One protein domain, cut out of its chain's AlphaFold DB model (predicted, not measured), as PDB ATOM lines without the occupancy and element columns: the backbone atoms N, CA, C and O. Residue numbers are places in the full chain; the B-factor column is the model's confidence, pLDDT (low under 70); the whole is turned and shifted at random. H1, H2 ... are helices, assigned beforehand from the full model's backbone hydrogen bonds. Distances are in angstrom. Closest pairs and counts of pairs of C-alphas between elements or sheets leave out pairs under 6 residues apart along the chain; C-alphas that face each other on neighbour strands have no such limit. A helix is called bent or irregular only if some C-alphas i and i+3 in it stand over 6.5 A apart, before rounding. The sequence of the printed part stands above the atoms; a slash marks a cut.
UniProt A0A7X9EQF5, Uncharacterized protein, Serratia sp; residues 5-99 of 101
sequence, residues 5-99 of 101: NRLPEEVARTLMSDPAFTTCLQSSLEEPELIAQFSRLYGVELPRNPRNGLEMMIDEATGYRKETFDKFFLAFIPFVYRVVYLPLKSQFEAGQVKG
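What this domain is: This is residues 5 to 99 of the 101 residues of an uncharacterized protein of Serratia sp (UniProt A0A7X9EQF5). Bent helix H5 makes the long axis; H1 to H3 turn square corners round its middle, and H4, residues 53 to 61, sits near its beginning. Residues 90 to 99 stick out. The 95-residue printed part, all helix with five named helices, is loose: radius of gyration of the C-alphas 16.1 A, spans 57 by 29 by 23 A.

How they stand to each other: From H1, residues 9 to 17, tight links lead to H2, 19 to 30, and H3, 32 to 42. H5, residues 64 to 97, assigned one helix by hydrogen bonds, is bent, C-alphas 83 and 86 standing 6.6 A apart. H2 touches arm H5a, residues 64 to 83, at 77 to 81 alone, closest C-alphas Leu 25 and Val 80, 6.3 A. In H5a 14 of 16 O i to N i+4 pairs are within hydrogen-bond range; in H1, H2, H3, H4, residues 53 to 61, and arm H5b, residues 86 to 97, every such pair is.

Where its parts are: Find C-alpha 9 at (152.486, 238.342, 155.655) and C-alpha 97 at (156.898, 213.277, 168.052).

The domain as a whole: There is no cut; pLDDT is under 70 at residues 5 and 96 to 99.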
ATOM      1  N   ASN A   5     156.861 243.564 151.124       64.94
ATOM      2  CA  ASN A   5     155.510 244.023 151.465       64.94
ATOM      3  C   ASN A   5     154.418 243.503 150.513       64.94
ATOM      4  O   ASN A   5     153.234 243.662 150.801       64.94
ATOM      5  N   ARG A   6     154.793 242.916 149.369       83.81
ATOM      6  CA  ARG A   6     153.856 242.329 148.397       83.81
ATOM      7  C   ARG A   6     153.692 240.816 148.572       83.81
ATOM      8  O   ARG A   6     152.837 240.229 147.916       83.81
ATOM      9  N   LEU A   7     154.500 240.187 149.427       90.12
ATOM     10  CA  LEU A   7     154.332 238.786 149.799       90.12
ATOM     11  C   LEU A   7     153.218 238.652 150.849       90.12
ATOM     12  O   LEU A   7     152.988 239.585 151.621       90.12
ATOM     13  N   PRO A   8     152.544 237.491 150.935       93.94
ATOM     14  CA  PRO A   8     151.677 237.196 152.071       93.94
ATOM     15  C   PRO A   8     152.444 237.358 153.390       93.94
ATOM     16  O   PRO A   8     153.593 236.928 153.483       93.94
ATOM     17  N   GLU A   9     151.813 237.948 154.407       92.75
ATOM     18  CA  GLU A   9     152.486 238.342 155.655       92.75
ATOM     19  C   GLU A   9     153.239 237.182 156.316       92.75
ATOM     20  O   GLU A   9     154.387 237.333 156.728       92.75
ATOM     21  N   GLU A  10     152.614 236.008 156.378       94.38
ATOM     22  CA  GLU A  10     153.224 234.808 156.948       94.38
ATOM     23  C   GLU A  10     154.481 234.385 156.174       94.38
ATOM     24  O   GLU A  10     155.522 234.140 156.776       94.38
ATOM     25  N   VAL A  11     154.414 234.396 154.839       95.81
ATOM     26  CA  VAL A  11     155.546 234.068 153.961       95.81
ATOM     27  C   VAL A  11     156.683 235.067 154.164       95.81
ATOM     28  O   VAL A  11     157.835 234.666 154.313       95.81
ATOM     29  N   ALA A  12     156.366 236.365 154.204       94.44
ATOM     30  CA  ALA A  12     157.340 237.422 154.459       94.44
ATOM     31  C   ALA A  12     158.009 237.249 155.828       94.44
ATOM     32  O   ALA A  12     159.232 237.326 155.935       94.44
ATOM     33  N   ARG A  13     157.215 236.982 156.870       94.75
ATOM     34  CA  ARG A  13     157.709 236.762 158.230       94.75
ATOM     35  C   ARG A  13     158.648 235.565 158.281       94.75
ATOM     36  O   ARG A  13     159.769 235.723 158.751       94.75
ATOM     37  N   THR A  14     158.235 234.412 157.751       95.75
ATOM     38  CA  THR A  14     159.076 233.209 157.724       95.75
ATOM     39  C   THR A  14     160.351 233.435 156.919       95.75
ATOM     40  O   THR A  14     161.412 233.016 157.363       95.75
ATOM     41  N   LEU A  15     160.290 234.147 155.788       94.25
ATOM     42  CA  LEU A  15     161.483 234.477 155.000       94.25
ATOM     43  C   LEU A  15     162.501 235.296 155.805       94.25
ATOM     44  O   LEU A  15     163.701 235.097 155.656       94.25
ATOM     45  N   MET A  16     162.031 236.205 156.661       93.38
ATOM     46  CA  MET A  16     162.898 237.038 157.500       93.38
ATOM     47  C   MET A  16     163.400 236.326 158.761       93.38
ATOM     48  O   MET A  16     164.471 236.670 159.255       93.38
ATOM     49  N   SER A  17     162.626 235.390 159.317       94.19
ATOM     50  CA  SER A  17     162.889 234.823 160.645       94.19
ATOM     51  C   SER A  17     163.379 233.378 160.645       94.19
ATOM     52  O   SER A  17     163.893 232.934 161.667       94.19
ATOM     53  N   ASP A  18     163.188 232.626 159.558       95.38
ATOM     54  CA  ASP A  18     163.526 231.204 159.488       95.38
ATOM     55  C   ASP A  18     164.606 230.925 158.421       95.38
ATOM     56  O   ASP A  18     164.319 230.894 157.215       95.38
ATOM     57  N   PRO A  19     165.857 230.670 158.851       95.12
ATOM     58  CA  PRO A  19     166.940 230.297 157.949       95.12
ATOM     59  C   PRO A  19     166.650 229.030 157.136       95.12
ATOM     60  O   PRO A  19     167.072 228.949 155.986       95.12
ATOM     61  N   ALA A  20     165.906 228.058 157.678       95.19
ATOM     62  CA  ALA A  20     165.598 226.817 156.969       95.19
ATOM     63  C   ALA A  20     164.702 227.070 155.751       95.19
ATOM     64  O   ALA A  20     164.882 226.433 154.710       95.19
ATOM     65  N   PHE A  21     163.781 228.035 155.843       97.00
ATOM     66  CA  PHE A  21     162.987 228.435 154.685       97.00
ATOM     67  C   PHE A  21     163.855 229.110 153.617       97.00
ATOM     68  O   PHE A  21     163.722 228.791 152.436       97.00
ATOM     69  N   THR A  22     164.792 229.973 154.020       94.75
ATOM     70  CA  THR A  22     165.754 230.587 153.087       94.75
ATOM     71  C   THR A  22     166.588 229.527 152.366       94.75
ATOM     72  O   THR A  22     166.721 229.590 151.144       94.75
ATOM     73  N   THR A  23     167.073 228.512 153.083       95.69
ATOM     74  CA  THR A  23     167.800 227.385 152.482       95.69
ATOM     75  C   THR A  23     166.925 226.607 151.501       95.69
ATOM     76  O   THR A  23     167.349 226.364 150.376       95.69
ATOM     77  N   CYS A  24     165.680 226.272 151.867       95.88
ATOM     78  CA  CYS A  24     164.754 225.586 150.955       95.88
ATOM     79  C   CYS A  24     164.508 226.397 149.677       95.88
ATOM     80  O   CYS A  24     164.444 225.832 148.586       95.88
ATOM     81  N   LEU A  25     164.372 227.720 149.805       96.12
ATOM     82  CA  LEU A  25     164.200 228.626 148.674       96.12
ATOM     83  C   LEU A  25     165.428 228.640 147.761       96.12
ATOM     84  O   LEU A  25     165.264 228.551 146.548       96.12
ATOM     85  N   GLN A  26     166.633 228.711 148.328       95.25
ATOM     86  CA  GLN A  26     167.881 228.656 147.565       95.25
ATOM     87  C   GLN A  26     168.036 227.323 146.833       95.25
ATOM     88  O   GLN A  26     168.210 227.330 145.621       95.25
ATOM     89  N   SER A  27     167.855 226.192 147.520       96.50
ATOM     90  CA  SER A  27     167.907 224.873 146.879       96.50
ATOM     91  C   SER A  27     166.845 224.725 145.786       96.50
ATOM     92  O   SER A  27     167.125 224.192 144.722       96.50
ATOM     93  N   SER A  28     165.642 225.274 145.983       96.38
ATOM     94  CA  SER A  28     164.594 225.252 144.949       96.38
ATOM     95  C   SER A  28     164.967 226.048 143.690       96.38
ATOM     96  O   SER A  28     164.459 225.744 142.613       96.38
ATOM     97  N   LEU A  29     165.833 227.063 143.802       94.25
ATOM     98  CA  LEU A  29     166.361 227.816 142.655       94.25
ATOM     99  C   LEU A  29     167.484 227.076 141.916       94.25
ATOM    100  O   LEU A  29     167.839 227.460 140.805       94.25
ATOM    101  N   GLU A  30     168.051 226.036 142.520       95.06
ATOM    102  CA  GLU A  30     169.095 225.212 141.910       95.06
ATOM    103  C   GLU A  30     168.516 224.006 141.159       95.06
ATOM    104  O   GLU A  30     169.226 223.395 140.366       95.06
ATOM    105  N   GLU A  31     167.224 223.706 141.344       96.25
ATOM    106  CA  GLU A  31     166.517 222.578 140.727       96.25
ATOM    107  C   GLU A  31     165.887 222.961 139.371       96.25
ATOM    108  O   GLU A  31     164.808 223.572 139.331       96.25
ATOM    109  N   PRO A  32     166.491 222.587 138.222       94.19
ATOM    110  CA  PRO A  32     166.072 223.108 136.920       94.19
ATOM    111  C   PRO A  32     164.680 222.627 136.506       94.19
ATOM    112  O   PRO A  32     163.908 223.391 135.926       94.19
ATOM    113  N   GLU A  33     164.336 221.378 136.827       95.88
ATOM    114  CA  GLU A  33     163.022 220.810 136.512       95.88
ATOM    115  C   GLU A  33     161.915 221.493 137.324       95.88
ATOM    116  O   GLU A  33     160.849 221.802 136.789       95.88
ATOM    117  N   LEU A  34     162.179 221.810 138.598       95.50
ATOM    118  CA  LEU A  34     161.231 222.538 139.439       95.50
ATOM    119  C   LEU A  34     160.951 223.924 138.857       95.50
ATOM    120  O   LEU A  34     159.788 224.305 138.708       95.50
ATOM    121  N   ILE A  35     162.003 224.654 138.479       95.56
ATOM    122  CA  ILE A  35     161.877 225.971 137.848       95.56
ATOM    123  C   ILE A  35     161.134 225.867 136.517       95.56
ATOM    124  O   ILE A  35     160.252 226.688 136.257       95.56
ATOM    125  N   ALA A  36     161.449 224.878 135.678       95.19
ATOM    126  CA  ALA A  36     160.806 224.695 134.381       95.19
ATOM    127  C   ALA A  36     159.300 224.433 134.526       95.19
ATOM    128  O   ALA A  36     158.484 225.093 133.875       95.19
ATOM    129  N   GLN A  37     158.907 223.524 135.423       96.50
ATOM    130  CA  GLN A  37     157.497 223.219 135.663       96.50
ATOM    131  C   GLN A  37     156.761 224.381 136.330       96.50
ATOM    132  O   GLN A  37     155.640 224.697 135.931       96.50
ATOM    133  N   PHE A  38     157.389 225.058 137.293       96.44
ATOM    134  CA  PHE A  38     156.835 226.269 137.891       96.44
ATOM    135  C   PHE A  38     156.598 227.349 136.830       96.44
ATOM    136  O   PHE A  38     155.491 227.869 136.712       96.44
ATOM    137  N   SER A  39     157.606 227.630 136.004       95.44
ATOM    138  CA  SER A  39     157.535 228.634 134.938       95.44
ATOM    139  C   SER A  39     156.387 228.332 133.969       95.44
ATOM    140  O   SER A  39     155.582 229.208 133.653       95.44
ATOM    141  N   ARG A  40     156.232 227.055 133.587       95.44
ATOM    142  CA  ARG A  40     155.123 226.575 132.750       95.44
ATOM    143  C   ARG A  40     153.752 226.779 133.398       95.44
ATOM    144  O   ARG A  40     152.815 227.166 132.709       95.44
ATOM    145  N   LEU A  41     153.618 226.490 134.693       95.56
ATOM    146  CA  LEU A  41     152.342 226.581 135.411       95.56
ATOM    147  C   LEU A  41     151.918 228.026 135.683       95.56
ATOM    148  O   LEU A  41     150.732 228.339 135.612       95.56
ATOM    149  N   TYR A  42     152.874 228.896 135.998       92.69
ATOM    150  CA  TYR A  42     152.613 230.274 136.414       92.69
ATOM    151  C   TYR A  42     152.758 231.293 135.276       92.69
ATOM    152  O   TYR A  42     152.431 232.461 135.471       92.69
ATOM    153  N   GLY A  43     153.216 230.870 134.091       93.12
ATOM    154  CA  GLY A  43     153.396 231.750 132.932       93.12
ATOM    155  C   GLY A  43     154.442 232.842 133.170       93.12
ATOM    156  O   GLY A  43     154.313 233.951 132.653       93.12
ATOM    157  N   VAL A  44     155.447 232.547 133.994       92.31
ATOM    158  CA  VAL A  44     156.557 233.445 134.338       92.31
ATOM    159  C   VAL A  44     157.871 232.761 134.004       92.31
ATOM    160  O   VAL A  44     157.933 231.539 133.979       92.31
ATOM    161  N   GLU A  45     158.928 233.531 133.781       88.38
ATOM    162  CA  GLU A  45     160.259 232.990 133.507       88.38
ATOM    163  C   GLU A  45     161.232 233.418 134.599       88.38
ATOM    164  O   GLU A  45     161.148 234.542 135.106       88.38
ATOM    165  N   LEU A  46     162.164 232.527 134.952       86.56
ATOM    166  CA  LEU A  46     163.286 232.902 135.803       86.56
ATOM    167  C   LEU A  46     164.072 234.011 135.081       86.56
ATOM    168  O   LEU A  46     164.501 233.798 133.943       86.56
ATOM    169  N   PRO A  47     164.274 235.182 135.708       84.75
ATOM    170  CA  PRO A  47     164.989 236.271 135.067       84.75
ATOM    171  C   PRO A  47     166.385 235.831 134.632       84.75
ATOM    172  O   PRO A  47     167.152 235.270 135.419       84.75
ATOM    173  N   ARG A  48     166.734 236.107 133.374       81.69
ATOM    174  CA  ARG A  48     168.081 235.829 132.867       81.69
ATOM    175  C   ARG A  48     169.121 236.681 133.598       81.69
ATOM    176  O   ARG A  48     168.887 237.857 133.878       81.69
ATOM    177  N   ASN A  49     170.306 236.112 133.816       81.69
ATOM    178  CA  ASN A  49     171.481 236.907 134.158       81.69
ATOM    179  C   ASN A  49     172.043 237.560 132.885       81.69
ATOM    180  O   ASN A  49     172.248 236.846 131.895       81.69
ATOM    181  N   PRO A  50     172.309 238.879 132.887       81.69
ATOM    182  CA  PRO A  50     172.921 239.543 131.745       81.69
ATOM    183  C   PRO A  50     174.323 238.975 131.509       81.69
ATOM    184  O   PRO A  50     175.127 238.848 132.432       81.69
ATOM    185  N   ARG A  51     174.622 238.629 130.259       86.00
ATOM    186  CA  ARG A  51     175.881 237.977 129.859       86.00
ATOM    187  C   ARG A  51     177.029 238.966 129.689       86.00
ATOM    188  O   ARG A  51     178.190 238.569 129.657       86.00
ATOM    189  N   ASN A  52     176.710 240.246 129.511       88.81
ATOM    190  CA  ASN A  52     177.667 241.320 129.278       88.81
ATOM    191  C   ASN A  52     177.084 242.681 129.701       88.81
ATOM    192  O   ASN A  52     175.899 242.806 130.015       88.81
ATOM    193  N   GLY A  53     177.931 243.715 129.683       88.12
ATOM    194  CA  GLY A  53     177.539 245.071 130.076       88.12
ATOM    195  C   GLY A  53     176.445 245.691 129.201       88.12
ATOM    196  O   GLY A  53     175.636 246.456 129.712       88.12
ATOM    197  N   LEU A  54     176.360 245.333 127.915       90.44
ATOM    198  CA  LEU A  54     175.329 245.863 127.015       90.44
ATOM    199  C   LEU A  54     173.946 245.300 127.355       90.44
ATOM    200  O   LEU A  54     172.994 246.066 127.455       90.44
ATOM    201  N   GLU A  55     173.835 243.989 127.593       89.19
ATOM    202  CA  GLU A  55     172.585 243.371 128.062       89.19
ATOM    203  C   GLU A  55     172.131 243.984 129.390       89.19
ATOM    204  O   GLU A  55     170.960 244.316 129.546       89.19
ATOM    205  N   MET A  56     173.067 244.228 130.312       85.81
ATOM    206  CA  MET A  56     172.765 244.879 131.586       85.81
ATOM    207  C   MET A  56     172.189 246.295 131.403       85.81
ATOM    208  O   MET A  56     171.205 246.640 132.063       85.81
ATOM    209  N   MET A  57     172.777 247.097 130.508       88.31
ATOM    210  CA  MET A  57     172.299 248.450 130.192       88.31
ATOM    211  C   MET A  57     170.926 248.429 129.507       88.31
ATOM    212  O   MET A  57     170.066 249.241 129.842       88.31
ATOM    213  N   ILE A  58     170.693 247.488 128.585       86.69
ATOM    214  CA  ILE A  58     169.391 247.296 127.926       86.69
ATOM    215  C   ILE A  58     168.321 246.913 128.952       86.69
ATOM    216  O   ILE A  58     167.240 247.501 128.970       86.69
ATOM    217  N   ASP A  59     168.618 245.955 129.828       85.88
ATOM    218  CA  ASP A  59     167.677 245.487 130.842       85.88
ATOM    219  C   ASP A  59     167.320 246.589 131.862       85.88
ATOM    220  O   ASP A  59     166.217 246.599 132.409       85.88
ATOM    221  N   GLU A  60     168.247 247.512 132.139       84.50
ATOM    222  CA  GLU A  60     168.001 248.685 132.987       84.50
ATOM    223  C   GLU A  60     167.143 249.734 132.277       84.50
ATOM    224  O   GLU A  60     166.129 250.165 132.823       84.50
ATOM    225  N   ALA A  61     167.495 250.084 131.037       87.06
ATOM    226  CA  ALA A  61     166.772 251.076 130.244       87.06
ATOM    227  C   ALA A  61     165.319 250.665 129.946       87.06
ATOM    228  O   ALA A  61     164.444 251.515 129.809       87.06
ATOM    229  N   THR A  62     165.060 249.360 129.851       83.31
ATOM    230  CA  THR A  62     163.726 248.796 129.596       83.31
ATOM    231  C   THR A  62     162.944 248.481 130.871       83.31
ATOM    232  O   THR A  62     161.777 248.111 130.787       83.31
ATOM    233  N   GLY A  63     163.568 248.569 132.052       80.81
ATOM    234  CA  GLY A  63     162.966 248.121 133.313       80.81
ATOM    235  C   GLY A  63     162.766 246.602 133.418       80.81
ATOM    236  O   GLY A  63     162.209 246.128 134.412       80.81
ATOM    237  N   TYR A  64     163.256 245.830 132.437       81.12
ATOM    238  CA  TYR A  64     163.068 244.383 132.317       81.12
ATOM    239  C   TYR A  64     163.438 243.636 133.599       81.12
ATOM    240  O   TYR A  64     162.679 242.775 134.050       81.12
ATOM    241  N   ARG A  65     164.566 243.997 134.229       73.19
ATOM    242  CA  ARG A  65     165.013 243.357 135.476       73.19
ATOM    243  C   ARG A  65     163.988 243.522 136.591       73.19
ATOM    244  O   ARG A  65     163.580 242.527 137.170       73.19
ATOM    245  N   LYS A  66     163.527 244.740 136.874       76.94
ATOM    246  CA  LYS A  66     162.616 244.981 138.003       76.94
ATOM    247  C   LYS A  66     161.286 244.250 137.817       76.94
ATOM    248  O   LYS A  66     160.853 243.538 138.714       76.94
ATOM    249  N   GLU A  67     160.664 244.380 136.647       80.75
ATOM    250  CA  GLU A  67     159.349 243.780 136.408       80.75
ATOM    251  C   GLU A  67     159.385 242.253 136.341       80.75
ATOM    252  O   GLU A  67     158.479 241.593 136.850       80.75
ATOM    253  N   THR A  68     160.420 241.683 135.717       81.50
ATOM    254  CA  THR A  68     160.530 240.229 135.546       81.50
ATOM    255  C   THR A  68     160.926 239.557 136.856       81.50
ATOM    256  O   THR A  68     160.320 238.549 137.222       81.50
ATOM    257  N   PHE A  69     161.858 240.151 137.616       81.56
ATOM    258  CA  PHE A  69     162.172 239.686 138.970       81.56
ATOM    259  C   PHE A  69     160.946 239.755 139.879       81.56
ATOM    260  O   PHE A  69     160.633 238.762 140.530       81.56
ATOM    261  N   ASP A  70     160.219 240.875 139.887       85.94
ATOM    262  CA  ASP A  70     159.018 241.013 140.713       85.94
ATOM    263  C   ASP A  70     157.991 239.929 140.367       85.94
ATOM    264  O   ASP A  70     157.525 239.221 141.256       85.94
ATOM    265  N   LYS A  71     157.654 239.748 139.085       88.69
ATOM    266  CA  LYS A  71     156.658 238.748 138.662       88.69
ATOM    267  C   LYS A  71     157.065 237.330 139.057       88.69
ATOM    268  O   LYS A  71     156.238 236.599 139.598       88.69
ATOM    269  N   PHE A  72     158.321 236.954 138.814       93.00
ATOM    270  CA  PHE A  72     158.801 235.615 139.136       93.00
ATOM    271  C   PHE A  72     158.826 235.379 140.649       93.00
ATOM    272  O   PHE A  72     158.171 234.464 141.139       93.00
ATOM    273  N   PHE A  73     159.532 236.218 141.414       92.44
ATOM    274  CA  PHE A  73     159.762 235.965 142.838       92.44
ATOM    275  C   PHE A  73     158.511 236.168 143.700       92.44
ATOM    276  O   PHE A  73     158.330 235.430 144.670       92.44
ATOM    277  N   LEU A  74     157.606 237.084 143.332       93.19
ATOM    278  CA  LEU A  74     156.327 237.231 144.037       93.19
ATOM    279  C   LEU A  74     155.426 235.999 143.888       93.19
ATOM    280  O   LEU A  74     154.607 235.747 144.770       93.19
ATOM    281  N   ALA A  75     155.584 235.218 142.817       94.69
ATOM    282  CA  ALA A  75     154.888 233.946 142.645       94.69
ATOM    283  C   ALA A  75     155.687 232.761 143.222       94.69
ATOM    284  O   ALA A  75     155.113 231.877 143.861       94.69
ATOM    285  N   PHE A  76     157.009 232.756 143.039       96.44
ATOM    286  CA  PHE A  76     157.873 231.630 143.388       96.44
ATOM    287  C   PHE A  76     158.067 231.477 144.898       96.44
ATOM    288  O   PHE A  76     157.953 230.372 145.421       96.44
ATOM    289  N   ILE A  77     158.288 232.574 145.631       96.44
ATOM    290  CA  ILE A  77     158.530 232.511 147.082       96.44
ATOM    291  C   ILE A  77     157.319 231.909 147.827       96.44
ATOM    292  O   ILE A  77     157.513 230.963 148.597       96.44
ATOM    293  N   PRO A  78     156.064 232.354 147.597       96.56
ATOM    294  CA  PRO A  78     154.899 231.723 148.223       96.56
ATOM    295  C   PRO A  78     154.664 230.282 147.762       96.56
ATOM    296  O   PRO A  78     154.158 229.471 148.538       96.56
ATOM    297  N   PHE A  79     155.009 229.959 146.512       97.44
ATOM    298  CA  PHE A  79     154.924 228.593 146.003       97.44
ATOM    299  C   PHE A  79     155.862 227.661 146.776       97.44
ATOM    300  O   PHE A  79     155.398 226.668 147.335       97.44
ATOM    301  N   VAL A  80     157.146 228.017 146.901       97.69
ATOM    302  CA  VAL A  80     158.127 227.220 147.654       97.69
ATOM    303  C   VAL A  80     157.725 227.106 149.123       97.69
ATOM    304  O   VAL A  80     157.771 226.010 149.683       97.69
ATOM    305  N   TYR A  81     157.264 228.202 149.734       97.81
ATOM    306  CA  TYR A  81     156.762 228.185 151.110       97.81
ATOM    307  C   TYR A  81     155.704 227.090 151.313       97.81
ATOM    308  O   TYR A  81     155.817 226.268 152.220       97.81
ATOM    309  N   ARG A  82     154.696 227.044 150.434       97.12
ATOM    310  CA  ARG A  82     153.551 226.134 150.570       97.12
ATOM    311  C   ARG A  82     153.838 224.705 150.135       97.12
ATOM    312  O   ARG A  82     153.346 223.781 150.770       97.12
ATOM    313  N   VAL A  83     154.551 224.525 149.027       96.69
ATOM    314  CA  VAL A  83     154.657 223.227 148.340       96.69
ATOM    315  C   VAL A  83     155.913 222.462 148.749       96.69
ATOM    316  O   VAL A  83     155.936 221.240 148.651       96.69
ATOM    317  N   VAL A  84     156.936 223.157 149.248       96.06
ATOM    318  CA  VAL A  84     158.212 222.544 149.637       96.06
ATOM    319  C   VAL A  84     158.425 222.667 151.141       96.06
ATOM    320  O   VAL A  84     158.508 221.661 151.842       96.06
ATOM    321  N   TYR A  85     158.462 223.896 151.659       97.62
ATOM    322  CA  TYR A  85     158.875 224.144 153.039       97.62
ATOM    323  C   TYR A  85     157.863 223.633 154.075       97.62
ATOM    324  O   TYR A  85     158.254 222.887 154.969       97.62
ATOM    325  N   LEU A  86     156.572 223.972 153.954       97.00
ATOM    326  CA  LEU A  86     155.554 223.505 154.905       97.00
ATOM    327  C   LEU A  86     155.456 221.964 154.988       97.00
ATOM    328  O   LEU A  86     155.442 221.445 156.106       97.00
ATOM    329  N   PRO A  87     155.438 221.208 153.869       96.69
ATOM    330  CA  PRO A  87     155.457 219.748 153.918       96.69
ATOM    331  C   PRO A  87     156.700 219.177 154.599       96.69
ATOM    332  O   PRO A  87     156.569 218.287 155.438       96.69
ATOM    333  N   LEU A  88     157.890 219.700 154.283       94.88
ATOM    334  CA  LEU A  88     159.131 219.259 154.923       94.88
ATOM    335  C   LEU A  88     159.095 219.536 156.426       94.88
ATOM    336  O   LEU A  88     159.328 218.628 157.222       94.88
ATOM    337  N   LYS A  89     158.731 220.758 156.823       94.38
ATOM    338  CA  LYS A  89     158.596 221.148 158.229       94.38
ATOM    339  C   LYS A  89     157.654 220.214 158.987       94.38
ATOM    340  O   LYS A  89     158.030 219.685 160.028       94.38
ATOM    341  N   SER A  90     156.474 219.948 158.426       93.50
ATOM    342  CA  SER A  90     155.490 219.049 159.033       93.50
ATOM    343  C   SER A  90     156.023 217.620 159.198       93.50
ATOM    344  O   SER A  90     155.784 216.991 160.228       93.50
ATOM    345  N   GLN A  91     156.785 217.105 158.226       91.06
ATOM    346  CA  GLN A  91     157.420 215.786 158.329       91.06
ATOM    347  C   GLN A  91     158.485 215.737 159.431       91.06
ATOM    348  O   GLN A  91     158.535 214.759 160.177       91.06
ATOM    349  N   PHE A  92     159.308 216.781 159.558       89.06
ATOM    350  CA  PHE A  92     160.300 216.881 160.631       89.06
ATOM    351  C   PHE A  92     159.636 216.932 162.011       89.06
ATOM    352  O   PHE A  92     160.005 216.152 162.888       89.06
ATOM    353  N   GLU A  93     158.618 217.776 162.185       89.62
ATOM    354  CA  GLU A  93     157.866 217.893 163.441       89.62
ATOM    355  C   GLU A  93     157.176 216.566 163.807       89.62
ATOM    356  O   GLU A  93     157.284 216.090 164.936       89.62
ATOM    357  N   ALA A  94     156.538 215.893 162.841       84.81
ATOM    358  CA  ALA A  94     155.914 214.586 163.063       84.81
ATOM    359  C   ALA A  94     156.931 213.474 163.386       84.81
ATOM    360  O   ALA A  94     156.608 212.526 164.106       84.81
ATOM    361  N   GLY A  95     158.148 213.567 162.844       76.88
ATOM    362  CA  GLY A  95     159.251 212.656 163.139       76.88
ATOM    363  C   GLY A  95     159.785 212.819 164.562       76.88
ATOM    364  O   GLY A  95     160.060 211.818 165.221       76.88
ATOM    365  N   GLN A  96     159.858 214.055 165.065       68.38
ATOM    366  CA  GLN A  96     160.257 214.341 166.447       68.38
ATOM    367  C   GLN A  96     159.260 213.763 167.462       68.38
ATOM    368  O   GLN A  96     159.678 213.132 168.427       68.38
ATOM    369  N   VAL A  97     157.953 213.852 167.188       62.16
ATOM    370  CA  VAL A  97     156.898 213.277 168.052       62.16
ATOM    371  C   VAL A  97     156.987 211.743 168.163       62.16
ATOM    372  O   VAL A  97     156.555 211.165 169.154       62.16
ATOM    373  N   LYS A  98     157.554 211.052 167.165       59.78
ATOM    374  CA  LYS A  98     157.692 209.582 167.177       59.78
ATOM    375  C   LYS A  98     158.954 209.072 167.886       59.78
ATOM    376  O   LYS A  98     159.062 207.865 168.081       59.78
ATOM    377  N   GLY A  99     159.895 209.952 168.232       55.09
ATOM    378  CA  GLY A  99     161.168 209.603 168.875       55.09
ATOM    379  C   GLY A  99     161.177 209.713 170.404       55.09
ATOM    380  O   GLY A  99     162.198 209.410 171.012       55.09
TER     381      GLY A  99